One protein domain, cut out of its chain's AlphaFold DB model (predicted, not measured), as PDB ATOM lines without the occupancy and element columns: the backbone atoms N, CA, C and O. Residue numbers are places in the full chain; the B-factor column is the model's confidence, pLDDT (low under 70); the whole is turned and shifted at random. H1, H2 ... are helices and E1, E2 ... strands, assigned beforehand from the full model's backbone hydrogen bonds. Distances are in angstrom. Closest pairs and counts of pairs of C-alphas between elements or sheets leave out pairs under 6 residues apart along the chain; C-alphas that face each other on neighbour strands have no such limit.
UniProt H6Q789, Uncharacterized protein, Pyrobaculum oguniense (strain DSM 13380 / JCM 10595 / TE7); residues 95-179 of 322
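AT A GLANCE: This is residues 95 to 179 of the 322 residues of an uncharacterized protein of Pyrobaculum oguniense (strain DSM 13380 / JCM 10595 / TE7) (UniProt H6Q789). Two helical hairpins, H1 with H2 and H3 with H4, pack on each other with their helices crossed steeply, and a small two-stranded hairpin, E1 and E2, sits at the edge, where E2 packs on residues 139 to 144 of H3. H3 and H4 lie nearly side by side and nearest the middle, while the two strands are farthest from it. The printed part has 85 residues, with four named helices and then two named strands along the chain, H1 H2 H3 H4 E1 E2; the sheet, in the order E1 - E2, is antiparallel, and the class is mostly helix. The whole is compact, with a radius of gyration of the C-alphas of 11.8 A, and rounded, with spans of 27 by 25 by 25 A.

HOW THE PARTS SIT: Begin with H1, residues 99 to 112, and go on to H2, residues 123 to 133: they touch and form a helical hairpin, opposite ways at a shallow tilt of 33 degrees, only just short of steep, and their closest C-alphas, those of Ala 103 and Ala 133, are 4.7 A apart. Next look at H3, residues 139 to 148, which touches H2 at a steep tilt of 69.6 degrees, only just short of perpendicular; the closest C-alphas are those of Ala 133 and Leu 142, 6.3 A apart. H3 is apart from H1. H4, residues 154 to 165, forms a second helical hairpin with H3, opposite ways at a shallow tilt of 14 degrees, with the C-alphas of Leu 146 and Arg 157 closest at 5.6 A. With residues 156 to 160 alone H4 touches H2, the C-alphas of Gln 125 and Thr 156 being closest at 5.8 A. H4 and H1 only just touch, with 3 pairs of C-alphas within 8 A, and stand about perpendicular at 89 degrees; the closest C-alphas are those of Val 110 and Lys 163, 6.8 A apart. Of the five touching pairs of helices two are at a shallow tilt: the packing is part aligned, part crossed. In H1, H2, H3 and H4 every O i to N i+4 pair is within hydrogen-bond range. Last come E1, residues 168 to 172, and E2, residues 175 to 178, an antiparallel hairpin in which N 169 and O 177 are 2.8 A apart and N 177 and O 170 are 2.9 A apart, within hydrogen-bond range. The closest C-alphas of H3 and E2 are those of Asp 140 and Cys 176, 5.0 A apart.

IN THESE COORDINATES: Find C-alpha 99 at (22.797, 9.593, -24.841); from there H1 runs 19.9 A to C-alpha 112. H2 is 15.1 A long, H3 14.4 A, and H4 runs 16.2 A from C-alpha 154 at (39.225, -6.864, -26.824). E1 is 10.3 A long, and E2 runs 9.4 A to C-alpha 178 at (16.694, -5.567, -20.372).

THE WHOLE: The two C-alphas farthest apart, those of Ala 123 and Asp 173, are 32.1 A apart. The printed part, 95 to 179, has no cut. No link is long. Confidence is low at residues 115 to 120, which are under 70, in the short link from H1 to H2.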
ATOM      1  N   ALA A  95      15.676   3.730 -22.516       90.44
ATOM      2  CA  ALA A  95      15.597   4.017 -23.942       90.44
ATOM      3  C   ALA A  95      15.045   5.421 -24.234       90.44
ATOM      4  O   ALA A  95      15.311   5.952 -25.311       90.44
ATOM      5  N   SER A  96      14.311   6.025 -23.293       91.69
ATOM      6  CA  SER A  96      13.765   7.381 -23.431       91.69
ATOM      7  C   SER A  96      14.768   8.489 -23.081       91.69
ATOM      8  O   SER A  96      14.561   9.643 -23.459       91.69
ATOM      9  N   LEU A  97      15.849   8.148 -22.372       93.38
ATOM     10  CA  LEU A  97      16.888   9.088 -21.954       93.38
ATOM     11  C   LEU A  97      17.790   9.507 -23.117       93.38
ATOM     12  O   LEU A  97      18.011   8.748 -24.064       93.38
ATOM     13  N   ASP A  98      18.382  10.696 -23.004       94.56
ATOM     14  CA  ASP A  98      19.409  11.119 -23.952       94.56
ATOM     15  C   ASP A  98      20.710  10.309 -23.792       94.56
ATOM     16  O   ASP A  98      20.948   9.611 -22.802       94.56
ATOM     17  N   ALA A  99      21.584  10.398 -24.793       94.12
ATOM     18  CA  ALA A  99      22.797   9.593 -24.841       94.12
ATOM     19  C   ALA A  99      23.800   9.894 -23.706       94.12
ATOM     20  O   ALA A  99      24.557   9.006 -23.306       94.12
ATOM     21  N   GLU A 100      23.835  11.122 -23.179       94.25
ATOM     22  CA  GLU A 100      24.720  11.471 -22.059       94.25
ATOM     23  C   GLU A 100      24.161  10.939 -20.737       94.25
ATOM     24  O   GLU A 100      24.919  10.414 -19.917       94.25
ATOM     25  N   GLU A 101      22.844  11.023 -20.542       94.50
ATOM     26  CA  GLU A 101      22.142  10.453 -19.393       94.50
ATOM     27  C   GLU A 101      22.280   8.925 -19.368       94.50
ATOM     28  O   GLU A 101      22.673   8.368 -18.339       94.50
ATOM     29  N   GLN A 102      22.078   8.251 -20.506       94.56
ATOM     30  CA  GLN A 102      22.325   6.813 -20.646       94.56
ATOM     31  C   GLN A 102      23.772   6.458 -20.284       94.56
ATOM     32  O   GLN A 102      24.017   5.603 -19.430       94.56
ATOM     33  N   ALA A 103      24.749   7.143 -20.889       94.81
ATOM     34  CA  ALA A 103      26.163   6.880 -20.639       94.81
ATOM     35  C   ALA A 103      26.550   7.084 -19.169       94.81
ATOM     36  O   ALA A 103      27.344   6.306 -18.627       94.81
ATOM     37  N   LEU A 104      25.987   8.099 -18.508       95.38
ATOM     38  CA  LEU A 104      26.197   8.339 -17.085       95.38
ATOM     39  C   LEU A 104      25.626   7.196 -16.243       95.38
ATOM     40  O   LEU A 104      26.341   6.669 -15.394       95.38
ATOM     41  N   LEU A 105      24.380   6.787 -16.486       96.38
ATOM     42  CA  LEU A 105      23.732   5.737 -15.700       96.38
ATOM     43  C   LEU A 105      24.408   4.374 -15.870       96.38
ATOM     44  O   LEU A 105      24.658   3.705 -14.867       96.38
ATOM     45  N   TYR A 106      24.800   3.992 -17.090       95.69
ATOM     46  CA  TYR A 106      25.593   2.775 -17.300       95.69
ATOM     47  C   TYR A 106      26.922   2.835 -16.546       95.69
ATOM     48  O   TYR A 106      27.316   1.869 -15.892       95.69
ATOM     49  N   SER A 107      27.598   3.987 -16.592       95.44
ATOM     50  CA  SER A 107      28.871   4.177 -15.897       95.44
ATOM     51  C   SER A 107      28.708   4.088 -14.377       95.44
ATOM     52  O   SER A 107      29.515   3.444 -13.713       95.44
ATOM     53  N   LEU A 108      27.654   4.690 -13.822       95.81
ATOM     54  CA  LEU A 108      27.344   4.634 -12.394       95.81
ATOM     55  C   LEU A 108      27.006   3.214 -11.939       95.81
ATOM     56  O   LEU A 108      27.541   2.759 -10.931       95.81
ATOM     57  N   GLY A 109      26.192   2.488 -12.707       95.00
ATOM     58  CA  GLY A 109      25.879   1.090 -12.422       95.00
ATOM     59  C   GLY A 109      27.125   0.202 -12.402       95.00
ATOM     60  O   GLY A 109      27.357  -0.548 -11.450       95.00
ATOM     61  N   VAL A 110      27.979   0.316 -13.424       93.94
ATOM     62  CA  VAL A 110      29.236  -0.445 -13.485       93.94
ATOM     63  C   VAL A 110      30.178  -0.042 -12.344       93.94
ATOM     64  O   VAL A 110      30.747  -0.911 -11.688       93.94
ATOM     65  N   ALA A 111      30.310   1.253 -12.046       93.00
ATOM     66  CA  ALA A 111      31.140   1.746 -10.947       93.00
ATOM     67  C   ALA A 111      30.665   1.257  -9.567       93.00
ATOM     68  O   ALA A 111      31.495   0.933  -8.716       93.00
ATOM     69  N   ALA A 112      29.352   1.171  -9.342       91.75
ATOM     70  CA  ALA A 112      28.759   0.701  -8.090       91.75
ATOM     71  C   ALA A 112      28.914  -0.815  -7.870       91.75
ATOM     72  O   ALA A 112      28.820  -1.302  -6.745       91.75
ATOM     73  N   THR A 113      29.192  -1.581  -8.928       88.69
ATOM     74  CA  THR A 113      29.307  -3.052  -8.887       88.69
ATOM     75  C   THR A 113      30.753  -3.558  -8.913       88.69
ATOM     76  O   THR A 113      31.005  -4.765  -8.894       88.69
ATOM     77  N   VAL A 114      31.744  -2.660  -8.900       81.38
ATOM     78  CA  VAL A 114      33.163  -3.039  -8.790       81.38
ATOM     79  C   VAL A 114      33.433  -3.706  -7.438       81.38
ATOM     80  O   VAL A 114      32.925  -3.266  -6.413       81.38
ATOM     81  N   GLY A 115      34.213  -4.788  -7.414       64.94
ATOM     82  CA  GLY A 115      34.534  -5.522  -6.180       64.94
ATOM     83  C   GLY A 115      33.442  -6.484  -5.690       64.94
ATOM     84  O   GLY A 115      33.693  -7.274  -4.781       64.94
ATOM     85  N   ALA A 116      32.261  -6.499  -6.315       60.44
ATOM     86  CA  ALA A 116      31.251  -7.526  -6.076       60.44
ATOM     87  C   ALA A 116      31.617  -8.800  -6.857       60.44
ATOM     88  O   ALA A 116      31.238  -8.919  -8.011       60.44
ATOM     89  N   LYS A 117      32.408  -9.714  -6.266       50.88
ATOM     90  CA  LYS A 117      32.700 -11.104  -6.726       50.88
ATOM     91  C   LYS A 117      33.111 -11.333  -8.206       50.88
ATOM     92  O   LYS A 117      33.294 -12.476  -8.610       50.88
ATOM     93  N   GLU A 118      33.310 -10.287  -8.995       54.91
ATOM     94  CA  GLU A 118      33.494 -10.317 -10.450       54.91
ATOM     95  C   GLU A 118      34.735  -9.513 -10.874       54.91
ATOM     96  O   GLU A 118      35.283  -8.737 -10.087       54.91
ATOM     97  N   ALA A 119      35.149  -9.662 -12.139       55.62
ATOM     98  CA  ALA A 119      36.307  -8.977 -12.715       55.62
ATOM     99  C   ALA A 119      36.295  -7.465 -12.418       55.62
ATOM    100  O   ALA A 119      35.290  -6.776 -12.623       55.62
ATOM    101  N   ALA A 120      37.422  -6.960 -11.914       69.38
ATOM    102  CA  ALA A 120      37.587  -5.549 -11.597       69.38
ATOM    103  C   ALA A 120      37.527  -4.710 -12.882       69.38
ATOM    104  O   ALA A 120      38.220  -5.002 -13.854       69.38
ATOM    105  N   VAL A 121      36.702  -3.662 -12.869       82.25
ATOM    106  CA  VAL A 121      36.647  -2.661 -13.938       82.25
ATOM    107  C   VAL A 121      37.587  -1.521 -13.558       82.25
ATOM    108  O   VAL A 121      37.546  -1.039 -12.428       82.25
ATOM    109  N   SER A 122      38.438  -1.084 -14.483       87.00
ATOM    110  CA  SER A 122      39.321   0.070 -14.289       87.00
ATOM    111  C   SER A 122      38.668   1.379 -14.745       87.00
ATOM    112  O   SER A 122      37.735   1.388 -15.549       87.00
ATOM    113  N   ALA A 123      39.209   2.516 -14.297       86.00
ATOM    114  CA  ALA A 123      38.764   3.835 -14.757       86.00
ATOM    115  C   ALA A 123      38.901   4.014 -16.285       86.00
ATOM    116  O   ALA A 123      38.077   4.684 -16.903       86.00
ATOM    117  N   VAL A 124      39.900   3.376 -16.908       87.31
ATOM    118  CA  VAL A 124      40.094   3.405 -18.370       87.31
ATOM    119  C   VAL A 124      38.964   2.664 -19.083       87.31
ATOM    120  O   VAL A 124      38.401   3.179 -20.047       87.31
ATOM    121  N   GLN A 125      38.588   1.483 -18.586       92.00
ATOM    122  CA  GLN A 125      37.476   0.709 -19.141       92.00
ATOM    123  C   GLN A 125      36.150   1.463 -18.988       92.00
ATOM    124  O   GLN A 125      35.337   1.479 -19.908       92.00
ATOM    125  N   LEU A 126      35.959   2.165 -17.871       91.44
ATOM    126  CA  LEU A 126      34.795   3.021 -17.666       91.44
ATOM    127  C   LEU A 126      34.753   4.212 -18.641       91.44
ATOM    128  O   LEU A 126      33.692   4.560 -19.155       91.44
ATOM    129  N   GLY A 127      35.911   4.804 -18.947       90.50
ATOM    130  CA  GLY A 127      36.037   5.822 -19.991       90.50
ATOM    131  C   GLY A 127      35.646   5.294 -21.374       90.50
ATOM    132  O   GLY A 127      34.897   5.957 -22.089       90.50
ATOM    133  N   ALA A 128      36.083   4.079 -21.723       92.56
ATOM    134  CA  ALA A 128      35.689   3.418 -22.967       92.56
ATOM    135  C   ALA A 128      34.174   3.162 -23.023       92.56
ATOM    136  O   ALA A 128      33.544   3.487 -24.027       92.56
ATOM    137  N   LEU A 129      33.572   2.671 -21.931       93.69
ATOM    138  CA  LEU A 129      32.120   2.508 -21.832       93.69
ATOM    139  C   LEU A 129      31.393   3.819 -22.133       93.69
ATOM    140  O   LEU A 129      30.482   3.842 -22.956       93.69
ATOM    141  N   LYS A 130      31.816   4.919 -21.506       92.00
ATOM    142  CA  LYS A 130      31.186   6.224 -21.708       92.00
ATOM    143  C   LYS A 130      31.232   6.665 -23.174       92.00
ATOM    144  O   LYS A 130      30.245   7.194 -23.675       92.00
ATOM    145  N   LEU A 131      32.348   6.439 -23.869       90.31
ATOM    146  CA  LEU A 131      32.485   6.772 -25.292       90.31
ATOM    147  C   LEU A 131      31.527   5.965 -26.174       90.31
ATOM    148  O   LEU A 131      30.917   6.528 -27.081       90.31
ATOM    149  N   VAL A 132      31.370   4.670 -25.897       91.75
ATOM    150  CA  VAL A 132      30.462   3.804 -26.660       91.75
ATOM    151  C   VAL A 132      28.999   4.132 -26.347       91.75
ATOM    152  O   VAL A 132      28.194   4.302 -27.260       91.75
ATOM    153  N   ALA A 133      28.655   4.298 -25.069       90.31
ATOM    154  CA  ALA A 133      27.290   4.564 -24.621       90.31
ATOM    155  C   ALA A 133      26.734   5.913 -25.109       90.31
ATOM    156  O   ALA A 133      25.537   6.031 -25.356       90.31
ATOM    157  N   ARG A 134      27.599   6.906 -25.353       89.81
ATOM    158  CA  ARG A 134      27.231   8.209 -25.943       89.81
ATOM    159  C   ARG A 134      26.655   8.140 -27.357       89.81
ATOM    160  O   ARG A 134      26.225   9.158 -27.889       89.81
ATOM    161  N   ARG A 135      26.621   6.959 -27.971       87.06
ATOM    162  CA  ARG A 135      25.907   6.725 -29.229       87.06
ATOM    163  C   ARG A 135      24.387   6.616 -29.043       87.06
ATOM    164  O   ARG A 135      23.682   6.527 -30.041       87.06
ATOM    165  N   GLY A 136      23.888   6.651 -27.802       84.00
ATOM    166  CA  GLY A 136      22.451   6.687 -27.505       84.00
ATOM    167  C   GLY A 136      21.752   5.356 -27.759       84.00
ATOM    168  O   GLY A 136      20.597   5.319 -28.180       84.00
ATOM    169  N   LEU A 137      22.482   4.256 -27.583       83.06
ATOM    170  CA  LEU A 137      21.961   2.916 -27.793       83.06
ATOM    171  C   LEU A 137      21.339   2.417 -26.483       83.06
ATOM    172  O   LEU A 137      21.989   2.410 -25.434       83.06
ATOM    173  N   GLY A 138      20.092   1.941 -26.548       88.19
ATOM    174  CA  GLY A 138      19.510   1.143 -25.464       88.19
ATOM    175  C   GLY A 138      20.385  -0.082 -25.146       88.19
ATOM    176  O   GLY A 138      21.262  -0.439 -25.932       88.19
ATOM    177  N   LEU A 139      20.153  -0.741 -24.006       93.25
ATOM    178  CA  LEU A 139      21.071  -1.759 -23.465       93.25
ATOM    179  C   LEU A 139      21.459  -2.859 -24.474       93.25
ATOM    180  O   LEU A 139      22.637  -3.189 -24.572       93.25
ATOM    181  N   ASP A 140      20.506  -3.382 -25.256       93.19
ATOM    182  CA  ASP A 140      20.787  -4.371 -26.315       93.19
ATOM    183  C   ASP A 140      21.746  -3.816 -27.379       93.19
ATOM    184  O   ASP A 140      22.788  -4.404 -27.662       93.19
ATOM    185  N   GLY A 141      21.442  -2.630 -27.911       92.56
ATOM    186  CA  GLY A 141      22.285  -1.974 -28.908       92.56
ATOM    187  C   GLY A 141      23.678  -1.639 -28.372       92.56
ATOM    188  O   GLY A 141      24.660  -1.790 -29.091       92.56
ATOM    189  N   LEU A 142      23.788  -1.241 -27.101       94.38
ATOM    190  CA  LEU A 142      25.075  -0.990 -26.454       94.38
ATOM    191  C   LEU A 142      25.918  -2.268 -26.346       94.38
ATOM    192  O   LEU A 142      27.125  -2.229 -26.582       94.38
ATOM    193  N   LEU A 143      25.301  -3.398 -26.002       95.19
ATOM    194  CA  LEU A 143      25.986  -4.689 -25.920       95.19
ATOM    195  C   LEU A 143      26.482  -5.159 -27.296       95.19
ATOM    196  O   LEU A 143      27.621  -5.624 -27.404       95.19
ATOM    197  N   GLU A 144      25.680  -4.981 -28.345       93.81
ATOM    198  CA  GLU A 144      26.090  -5.253 -29.728       93.81
ATOM    199  C   GLU A 144      27.227  -4.335 -30.184       93.81
ATOM    200  O   GLU A 144      28.230  -4.789 -30.739       93.81
ATOM    201  N   GLU A 145      27.133  -3.043 -29.878       93.56
ATOM    202  CA  GLU A 145      28.182  -2.088 -30.211       93.56
ATOM    203  C   GLU A 145      29.492  -2.412 -29.483       93.56
ATOM    204  O   GLU A 145      30.559  -2.392 -30.091       93.56
ATOM    205  N   LEU A 146      29.440  -2.803 -28.206       93.62
ATOM    206  CA  LEU A 146      30.627  -3.249 -27.475       93.62
ATOM    207  C   LEU A 146      31.280  -4.475 -28.124       93.62
ATOM    208  O   LEU A 146      32.505  -4.568 -28.139       93.62
ATOM    209  N   ARG A 147      30.508  -5.398 -28.712       91.12
ATOM    210  CA  ARG A 147      31.063  -6.531 -29.477       91.12
ATOM    211  C   ARG A 147      31.724  -6.087 -30.782       91.12
ATOM    212  O   ARG A 147      32.707  -6.703 -31.202       91.12
ATOM    213  N   ALA A 148      31.227  -5.024 -31.411       91.81
ATOM    214  CA  ALA A 148      31.685  -4.547 -32.716       91.81
ATOM    215  C   ALA A 148      32.795  -3.476 -32.657       91.81
ATOM    216  O   ALA A 148      33.552  -3.349 -33.621       91.81
ATOM    217  N   ALA A 149      32.932  -2.748 -31.544       91.00
ATOM    218  CA  ALA A 149      33.824  -1.595 -31.385       91.00
ATOM    219  C   ALA A 149      35.314  -1.965 -31.512       91.00
ATOM    220  O   ALA A 149      35.973  -2.314 -30.538       91.00
ATOM    221  N   ARG A 150      35.881  -1.923 -32.723       88.69
ATOM    222  CA  ARG A 150      37.281  -2.330 -32.982       88.69
ATOM    223  C   ARG A 150      38.321  -1.383 -32.374       88.69
ATOM    224  O   ARG A 150      39.476  -1.764 -32.228       88.69
ATOM    225  N   ASP A 151      37.906  -0.167 -32.047       88.44
ATOM    226  CA  ASP A 151      38.688   0.885 -31.400       88.44
ATOM    227  C   ASP A 151      38.870   0.665 -29.889       88.44
ATOM    228  O   ASP A 151      39.747   1.276 -29.278       88.44
ATOM    229  N   VAL A 152      38.097  -0.242 -29.285       91.69
ATOM    230  CA  VAL A 152      38.223  -0.608 -27.871       91.69
ATOM    231  C   VAL A 152      38.971  -1.948 -27.741       91.69
ATOM    232  O   VAL A 152      38.608  -2.925 -28.403       91.69
ATOM    233  N   PRO A 153      39.998  -2.063 -26.872       92.50
ATOM    234  CA  PRO A 153      40.736  -3.313 -26.689       92.50
ATOM    235  C   PRO A 153      39.818  -4.499 -26.368       92.50
ATOM    236  O   PRO A 153      38.914  -4.373 -25.544       92.50
ATOM    237  N   GLN A 154      40.075  -5.670 -26.964       92.06
ATOM    238  CA  GLN A 154      39.225  -6.864 -26.824       92.06
ATOM    239  C   GLN A 154      38.890  -7.202 -25.364       92.06
ATOM    240  O   GLN A 154      37.715  -7.300 -25.026       92.06
ATOM    241  N   LEU A 155      39.896  -7.276 -24.489       90.25
ATOM    242  CA  LEU A 155      39.688  -7.558 -23.064       90.25
ATOM    243  C   LEU A 155      38.783  -6.520 -22.378       90.25
ATOM    244  O   LEU A 155      38.011  -6.857 -21.489       90.25
ATOM    245  N   THR A 156      38.850  -5.250 -22.791       91.81
ATOM    246  CA  THR A 156      37.958  -4.206 -22.261       91.81
ATOM    247  C   THR A 156      36.520  -4.447 -22.700       91.81
ATOM    248  O   THR A 156      35.614  -4.350 -21.877       91.81
ATOM    249  N   ARG A 157      36.309  -4.811 -23.966       93.12
ATOM    250  CA  ARG A 157      34.978  -5.120 -24.507       93.12
ATOM    251  C   ARG A 157      34.357  -6.314 -23.800       93.12
ATOM    252  O   ARG A 157      33.214  -6.222 -23.380       93.12
ATOM    253  N   GLU A 158      35.119  -7.387 -23.604       91.56
ATOM    254  CA  GLU A 158      34.660  -8.599 -22.914       91.56
ATOM    255  C   GLU A 158      34.269  -8.323 -21.456       91.56
ATOM    256  O   GLU A 158      33.191  -8.728 -21.025       91.56
ATOM    257  N   VAL A 159      35.096  -7.576 -20.712       91.06
ATOM    258  CA  VAL A 159      34.798  -7.203 -19.319       91.06
ATOM    259  C   VAL A 159      33.549  -6.324 -19.232       91.06
ATOM    260  O   VAL A 159      32.667  -6.593 -18.419       91.06
ATOM    261  N   LEU A 160      33.445  -5.287 -20.070       93.00
ATOM    262  CA  LEU A 160      32.287  -4.388 -20.076       93.00
ATOM    263  C   LEU A 160      31.010  -5.101 -20.523       93.00
ATOM    264  O   LEU A 160      29.961  -4.893 -19.918       93.00
ATOM    265  N   TYR A 161      31.103  -5.960 -21.541       93.62
ATOM    266  CA  TYR A 161      29.994  -6.783 -22.006       93.62
ATOM    267  C   TYR A 161      29.489  -7.687 -20.879       93.62
ATOM    268  O   TYR A 161      28.300  -7.675 -20.575       93.62
ATOM    269  N   ALA A 162      30.389  -8.426 -20.218       91.00
ATOM    270  CA  ALA A 162      30.027  -9.310 -19.113       91.00
ATOM    271  C   ALA A 162      29.328  -8.534 -17.988       91.00
ATOM    272  O   ALA A 162      28.258  -8.932 -17.533       91.00
ATOM    273  N   LYS A 163      29.873  -7.372 -17.611       90.75
ATOM    274  CA  LYS A 163      29.278  -6.501 -16.592       90.75
ATOM    275  C   LYS A 163      27.887  -6.022 -16.979       90.75
ATOM    276  O   LYS A 163      26.948  -6.228 -16.224       90.75
ATOM    277  N   LEU A 164      27.731  -5.416 -18.153       93.25
ATOM    278  CA  LEU A 164      26.448  -4.858 -18.587       93.25
ATOM    279  C   LEU A 164      25.398  -5.931 -18.865       93.25
ATOM    280  O   LEU A 164      24.215  -5.687 -18.643       93.25
ATOM    281  N   SER A 165      25.815  -7.128 -19.281       93.69
ATOM    282  CA  SER A 165      24.902  -8.253 -19.489       93.69
ATOM    283  C   SER A 165      24.180  -8.685 -18.209       93.69
ATOM    284  O   SER A 165      23.080  -9.223 -18.293       93.69
ATOM    285  N   ALA A 166      24.727  -8.371 -17.026       91.75
ATOM    286  CA  ALA A 166      24.046  -8.597 -15.754       91.75
ATOM    287  C   ALA A 166      22.761  -7.762 -15.608       91.75
ATOM    288  O   ALA A 166      21.895  -8.123 -14.820       91.75
ATOM    289  N   ALA A 167      22.593  -6.673 -16.371       93.12
ATOM    290  CA  ALA A 167      21.355  -5.889 -16.407       93.12
ATOM    291  C   ALA A 167      20.288  -6.477 -17.352       93.12
ATOM    292  O   ALA A 167      19.197  -5.915 -17.463       93.12
ATOM    293  N   CYS A 168      20.570  -7.588 -18.036       94.25
ATOM    294  CA  CYS A 168      19.584  -8.316 -18.827       94.25
ATOM    295  C   CYS A 168      18.794  -9.273 -17.919       94.25
ATOM    296  O   CYS A 168      19.370  -9.985 -17.100       94.25
ATOM    297  N   ALA A 169      17.472  -9.339 -18.088       93.19
ATOM    298  CA  ALA A 169      16.645 -10.384 -17.478       93.19
ATOM    299  C   ALA A 169      16.844 -11.751 -18.156       93.19
ATOM    300  O   ALA A 169      16.555 -12.792 -17.571       93.19
ATOM    301  N   GLY A 170      17.316 -11.743 -19.401       92.75
ATOM    302  CA  GLY A 170      17.607 -12.931 -20.187       92.75
ATOM    303  C   GLY A 170      18.064 -12.560 -21.592       92.75
ATOM    304  O   GLY A 170      18.154 -11.378 -21.936       92.75
ATOM    305  N   PHE A 171      18.334 -13.585 -22.395       92.50
ATOM    306  CA  PHE A 171      18.676 -13.443 -23.804       92.50
ATOM    307  C   PHE A 171      17.650 -14.177 -24.665       92.50
ATOM    308  O   PHE A 171      17.326 -15.330 -24.385       92.50
ATOM    309  N   GLU A 172      17.160 -13.512 -25.704       90.00
ATOM    310  CA  GLU A 172      16.213 -14.053 -26.681       90.00
ATOM    311  C   GLU A 172      16.828 -13.855 -28.070       90.00
ATOM    312  O   GLU A 172      17.236 -12.748 -28.414       90.00
ATOM    313  N   ASP A 173      17.030 -14.946 -28.814       87.75
ATOM    314  CA  ASP A 173      17.738 -14.949 -30.105       87.75
ATOM    315  C   ASP A 173      19.117 -14.256 -30.077       87.75
ATOM    316  O   ASP A 173      19.543 -13.599 -31.027       87.75
ATOM    317  N   GLY A 174      19.833 -14.385 -28.954       84.06
ATOM    318  CA  GLY A 174      21.150 -13.771 -28.749       84.06
ATOM    319  C   GLY A 174      21.122 -12.278 -28.402       84.06
ATOM    320  O   GLY A 174      22.188 -11.708 -28.162       84.06
ATOM    321  N   ARG A 175      19.931 -11.673 -28.318       91.44
ATOM    322  CA  ARG A 175      19.703 -10.269 -27.953       91.44
ATOM    323  C   ARG A 175      19.368 -10.139 -26.477       91.44
ATOM    324  O   ARG A 175      18.688 -10.991 -25.905       91.44
ATOM    325  N   CYS A 176      19.850  -9.078 -25.848       94.31
ATOM    326  CA  CYS A 176      19.560  -8.796 -24.449       94.31
ATOM    327  C   CYS A 176      18.115  -8.327 -24.296       94.31
ATOM    328  O   CYS A 176      17.701  -7.335 -24.896       94.31
ATOM    329  N   LYS A 177      17.369  -8.982 -23.407       95.25
ATOM    330  CA  LYS A 177      16.121  -8.448 -22.870       95.25
ATOM    331  C   LYS A 177      16.444  -7.680 -21.587       95.25
ATOM    332  O   LYS A 177      16.808  -8.327 -20.600       95.25
ATOM    333  N   PRO A 178      16.343  -6.339 -21.559       94.81
ATOM    334  CA  PRO A 178      16.694  -5.567 -20.372       94.81
ATOM    335  C   PRO A 178      15.845  -5.963 -19.162       94.81
ATOM    336  O   PRO A 178      14.703  -6.407 -19.303       94.81
ATOM    337  N   HIS A 179      16.398  -5.785 -17.963       95.88
ATOM    338  CA  HIS A 179      15.644  -5.944 -16.726       95.88
ATOM    339  C   HIS A 179      14.373  -5.068 -16.755       95.88
ATOM    340  O   HIS A 179      14.474  -3.902 -17.135       95.88
TER     341      HIS A 179